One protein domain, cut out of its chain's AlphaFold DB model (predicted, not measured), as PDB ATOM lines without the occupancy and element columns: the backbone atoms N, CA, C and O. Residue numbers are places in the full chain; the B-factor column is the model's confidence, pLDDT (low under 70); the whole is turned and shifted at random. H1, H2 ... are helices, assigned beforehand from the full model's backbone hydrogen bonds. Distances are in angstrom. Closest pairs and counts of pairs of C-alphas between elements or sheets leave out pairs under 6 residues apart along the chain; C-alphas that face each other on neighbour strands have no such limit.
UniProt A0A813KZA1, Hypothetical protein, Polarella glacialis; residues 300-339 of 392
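What this domain is: This is residues 300 to 339 of the 392 residues of the protein "Hypothetical protein" of Polarella glacialis (UniProt A0A813KZA1). One long helix, H1, and a shorter one, H2, meet near their ends as a lopsided L, and a tight turn joins them at the corner. Residues 300 to 317 of H1 stick out as a free arm, which makes most of the length. The printed part has 40 residues with two named helices, H1 and then H2, and no named strand; its class is all helix. It is only just extended, close to loose, with a radius of gyration of the C-alphas of 13.6 A, and its outline is flat, spanning 42 by 21 by 8 A.

How they stand to each other: H1, residues 300 to 323, stands free over residues 300 to 317. It touches H2, residues 327 to 336, with residues 320 to 323 alone. The closest C-alphas of the two helices are those of Lys 322 and Asn 333, 4.8 A apart. Their lines stand at a steep tilt of 58 degrees, and they run opposite ways. Centre to centre they are 20.6 A apart. Of the O i to N i+4 pairs, 19 of 20 are within hydrogen-bond range in H1 and 5 of 6 in H2.

Where its parts are: H1 begins at C-alpha 300, at (176.485, 138.828, 104.956), and ends at C-alpha 323, at (160.155, 125.010, 132.608), 35.0 A from first to last C-alpha. Residues 324 to 326 form the tight link. H2 spans 14.8 A from C-alpha 327 to C-alpha 336, which is at (152.486, 132.758, 127.418). Residues 337 to 339 follow it.

The domain as a whole: The two C-alphas farthest apart are those of Leu 300 and Lys 327, at 42.4 A. The printed part has no cut. The mean pLDDT of the printed part is 85.4, and residue 339 is under 70.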
ATOM      1  N   LEU A 300     177.943 138.900 104.942       94.38
ATOM      2  CA  LEU A 300     176.485 138.828 104.956       94.38
ATOM      3  C   LEU A 300     176.006 137.507 105.570       94.38
ATOM      4  O   LEU A 300     175.127 137.522 106.425       94.38
ATOM      5  N   ASN A 301     176.625 136.381 105.208       94.31
ATOM      6  CA  ASN A 301     176.312 135.083 105.806       94.31
ATOM      7  C   ASN A 301     176.597 135.054 107.315       94.31
ATOM      8  O   ASN A 301     175.798 134.515 108.078       94.31
ATOM      9  N   VAL A 302     177.699 135.659 107.768       94.00
ATOM     10  CA  VAL A 302     178.012 135.782 109.202       94.00
ATOM     11  C   VAL A 302     176.963 136.636 109.923       94.00
ATOM     12  O   VAL A 302     176.515 136.251 111.002       94.00
ATOM     13  N   LEU A 303     176.510 137.741 109.324       94.12
ATOM     14  CA  LEU A 303     175.449 138.582 109.888       94.12
ATOM     15  C   LEU A 303     174.103 137.848 109.943       94.12
ATOM     16  O   LEU A 303     173.419 137.909 110.962       94.12
ATOM     17  N   VAL A 304     173.743 137.104 108.894       94.19
ATOM     18  CA  VAL A 304     172.539 136.257 108.886       94.19
ATOM     19  C   VAL A 304     172.618 135.212 110.001       94.19
ATOM     20  O   VAL A 304     171.673 135.074 110.775       94.19
ATOM     21  N   ASN A 305     173.761 134.538 110.154       92.31
ATOM     22  CA  ASN A 305     173.977 133.577 111.238       92.31
ATOM     23  C   ASN A 305     173.865 134.233 112.623       92.31
ATOM     24  O   ASN A 305     173.263 133.654 113.523       92.31
ATOM     25  N   ALA A 306     174.384 135.452 112.797       92.81
ATOM     26  CA  ALA A 306     174.254 136.196 114.047       92.81
ATOM     27  C   ALA A 306     172.786 136.528 114.373       92.81
ATOM     28  O   ALA A 306     172.361 136.363 115.515       92.81
ATOM     29  N   VAL A 307     171.987 136.929 113.377       92.62
ATOM     30  CA  VAL A 307     170.543 137.181 113.551       92.62
ATOM     31  C   VAL A 307     169.793 135.906 113.927       92.62
ATOM     32  O   VAL A 307     168.962 135.925 114.834       92.62
ATOM     33  N   VAL A 308     170.124 134.781 113.294       92.06
ATOM     34  CA  VAL A 308     169.542 133.480 113.651       92.06
ATOM     35  C   VAL A 308     169.892 133.100 115.093       92.06
ATOM     36  O   VAL A 308     169.006 132.699 115.847       92.06
ATOM     37  N   LEU A 309     171.147 133.283 115.518       91.69
ATOM     38  CA  LEU A 309     171.574 133.022 116.898       91.69
ATOM     39  C   LEU A 309     170.886 133.943 117.918       91.69
ATOM     40  O   LEU A 309     170.569 133.491 119.018       91.69
ATOM     41  N   MET A 310     170.578 135.193 117.558       91.12
ATOM     42  CA  MET A 310     169.747 136.065 118.398       91.12
ATOM     43  C   MET A 310     168.326 135.508 118.571       91.12
ATOM     44  O   MET A 310     167.784 135.561 119.672       91.12
ATOM     45  N   GLY A 311     167.745 134.900 117.534       89.50
ATOM     46  CA  GLY A 311     166.452 134.213 117.640       89.50
ATOM     47  C   GLY A 311     166.483 132.992 118.569       89.50
ATOM     48  O   GLY A 311     165.521 132.732 119.291       89.50
ATOM     49  N   VAL A 312     167.606 132.267 118.621       90.56
ATOM     50  CA  VAL A 312     167.784 131.137 119.553       90.56
ATOM     51  C   VAL A 312     167.746 131.605 121.011       90.56
ATOM     52  O   VAL A 312     167.214 130.891 121.861       90.56
ATOM     53  N   ALA A 313     168.250 132.806 121.310       88.56
ATOM     54  CA  ALA A 313     168.228 133.348 122.667       88.56
ATOM     55  C   ALA A 313     166.798 133.489 123.212       88.56
ATOM     56  O   ALA A 313     166.555 133.131 124.364       88.56
ATOM     57  N   ASP A 314     165.844 133.928 122.386       87.38
ATOM     58  CA  ASP A 314     164.434 134.039 122.783       87.38
ATOM     59  C   ASP A 314     163.792 132.662 123.022       87.38
ATOM     60  O   ASP A 314     163.086 132.450 124.009       87.38
ATOM     61  N   VAL A 315     164.111 131.670 122.185       87.75
ATOM     62  CA  VAL A 315     163.642 130.287 122.379       87.75
ATOM     63  C   VAL A 315     164.172 129.705 123.691       87.75
ATOM     64  O   VAL A 315     163.412 129.102 124.450       87.75
ATOM     65  N   VAL A 316     165.459 129.904 123.991       87.31
ATOM     66  CA  VAL A 316     166.080 129.433 125.239       87.31
ATOM     67  C   VAL A 316     165.504 130.170 126.447       87.31
ATOM     68  O   VAL A 316     165.136 129.527 127.432       87.31
ATOM     69  N   ALA A 317     165.361 131.495 126.373       87.75
ATOM     70  CA  ALA A 317     164.749 132.293 127.430       87.75
ATOM     71  C   ALA A 317     163.302 131.852 127.687       87.75
ATOM     72  O   ALA A 317     162.916 131.640 128.836       87.75
ATOM     73  N   SER A 318     162.531 131.610 126.628       85.00
ATOM     74  CA  SER A 318     161.169 131.080 126.696       85.00
ATOM     75  C   SER A 318     161.117 129.673 127.293       85.00
ATOM     76  O   SER A 318     160.223 129.370 128.083       85.00
ATOM     77  N   LEU A 319     162.080 128.804 126.976       87.19
ATOM     78  CA  LEU A 319     162.161 127.457 127.538       87.19
ATOM     79  C   LEU A 319     162.459 127.499 129.046       87.19
ATOM     80  O   LEU A 319     161.780 126.833 129.829       87.19
ATOM     81  N   ILE A 320     163.418 128.329 129.467       86.81
ATOM     82  CA  ILE A 320     163.746 128.539 130.885       86.81
ATOM     83  C   ILE A 320     162.563 129.184 131.617       86.81
ATOM     84  O   ILE A 320     162.202 128.745 132.711       86.81
ATOM     85  N   ALA A 321     161.911 130.174 131.005       86.06
ATOM     86  CA  ALA A 321     160.743 130.832 131.575       86.06
ATOM     87  C   ALA A 321     159.573 129.859 131.770       86.06
ATOM     88  O   ALA A 321     158.895 129.934 132.792       86.06
ATOM     89  N   LYS A 322     159.359 128.914 130.845       83.06
ATOM     90  CA  LYS A 322     158.274 127.921 130.935       83.06
ATOM     91  C   LYS A 322     158.584 126.764 131.890       83.06
ATOM     92  O   LYS A 322     157.690 126.334 132.621       83.06
ATOM     93  N   PHE A 323     159.826 126.275 131.932       83.62
ATOM     94  CA  PHE A 323     160.155 125.010 132.608       83.62
ATOM     95  C   PHE A 323     161.224 125.099 133.710       83.62
ATOM     96  O   PHE A 323     161.293 124.203 134.545       83.62
ATOM     97  N   GLY A 324     162.039 126.156 133.755       82.06
ATOM     98  CA  GLY A 324     163.207 126.246 134.646       82.06
ATOM     99  C   GLY A 324     163.000 127.019 135.956       82.06
ATOM    100  O   GLY A 324     163.725 126.793 136.918       82.06
ATOM    101  N   LEU A 325     162.013 127.919 136.035       83.38
ATOM    102  CA  LEU A 325     161.828 128.849 137.172       83.38
ATOM    103  C   LEU A 325     160.877 128.345 138.288       83.38
ATOM    104  O   LEU A 325     160.322 129.143 139.053       83.38
ATOM    105  N   GLY A 326     160.649 127.032 138.393       81.25
ATOM    106  CA  GLY A 326     159.825 126.429 139.451       81.25
ATOM    107  C   GLY A 326     158.390 126.980 139.503       81.25
ATOM    108  O   GLY A 326     157.698 127.026 138.492       81.25
ATOM    109  N   LYS A 327     157.910 127.444 140.668       76.38
ATOM    110  CA  LYS A 327     156.535 127.986 140.801       76.38
ATOM    111  C   LYS A 327     156.273 129.216 139.920       76.38
ATOM    112  O   LYS A 327     155.154 129.394 139.448       76.38
ATOM    113  N   LYS A 328     157.292 130.045 139.660       77.06
ATOM    114  CA  LYS A 328     157.155 131.208 138.766       77.06
ATOM    115  C   LYS A 328     157.023 130.784 137.303       77.06
ATOM    116  O   LYS A 328     156.345 131.465 136.540       77.06
ATOM    117  N   SER A 329     157.594 129.637 136.925       81.00
ATOM    118  CA  SER A 329     157.491 129.124 135.556       81.00
ATOM    119  C   SER A 329     156.056 128.738 135.190       81.00
ATOM    120  O   SER A 329     155.646 128.917 134.051       81.00
ATOM    121  N   GLN A 330     155.250 128.303 136.166       76.88
ATOM    122  CA  GLN A 330     153.826 128.022 135.960       76.88
ATOM    123  C   GLN A 330     153.029 129.286 135.611       76.88
ATOM    124  O   GLN A 330     152.170 129.228 134.736       76.88
ATOM    125  N   MET A 331     153.346 130.430 136.232       80.31
ATOM    126  CA  MET A 331     152.715 131.714 135.898       80.31
ATOM    127  C   MET A 331     153.133 132.201 134.507       80.31
ATOM    128  O   MET A 331     152.269 132.557 133.712       80.31
ATOM    129  N   TYR A 332     154.430 132.155 134.179       82.38
ATOM    130  CA  TYR A 332     154.908 132.523 132.841       82.38
ATOM    131  C   TYR A 332     154.345 131.600 131.757       82.38
ATOM    132  O   TYR A 332     153.916 132.072 130.713       82.38
ATOM    133  N   ASN A 333     154.273 130.292 131.999       82.56
ATOM    134  CA  ASN A 333     153.707 129.344 131.044       82.56
ATOM    135  C   ASN A 333     152.192 129.531 130.858       82.56
ATOM    136  O   ASN A 333     151.693 129.384 129.743       82.56
ATOM    137  N   ALA A 334     151.469 129.875 131.929       78.88
ATOM    138  CA  ALA A 334     150.045 130.195 131.863       78.88
ATOM    139  C   ALA A 334     149.784 131.496 131.092       78.88
ATOM    140  O   ALA A 334     148.875 131.517 130.271       78.88
ATOM    141  N   ALA A 335     150.602 132.532 131.302       80.25
ATOM    142  CA  ALA A 335     150.503 133.797 130.575       80.25
ATOM    143  C   ALA A 335     150.911 133.659 129.096       80.25
ATOM    144  O   ALA A 335     150.231 134.167 128.214       80.25
ATOM    145  N   ILE A 336     151.997 132.932 128.798       79.62
ATOM    146  CA  ILE A 336     152.486 132.758 127.418       79.62
ATOM    147  C   ILE A 336     151.544 131.874 126.588       79.62
ATOM    148  O   ILE A 336     151.389 132.101 125.392       79.62
ATOM    149  N   ASN A 337     150.916 130.858 127.189       78.06
ATOM    150  CA  ASN A 337     149.991 129.964 126.484       78.06
ATOM    151  C   ASN A 337     148.517 130.278 126.795       78.06
ATOM    152  O   ASN A 337     147.668 129.384 126.682       78.06
ATOM    153  N   GLU A 338     148.203 131.503 127.225       75.75
ATOM    154  CA  GLU A 338     146.837 131.884 127.566       75.75
ATOM    155  C   GLU A 338     145.931 131.729 126.337       75.75
ATOM    156  O   GLU A 338     146.075 132.401 125.315       75.75
ATOM    157  N   ARG A 339     144.990 130.783 126.412       66.50
ATOM    158  CA  ARG A 339     143.988 130.593 125.363       66.50
ATOM    159  C   ARG A 339     142.870 131.600 125.591       66.50
ATOM    160  O   ARG A 339     142.014 131.380 126.447       66.50
TER     161      ARG A 339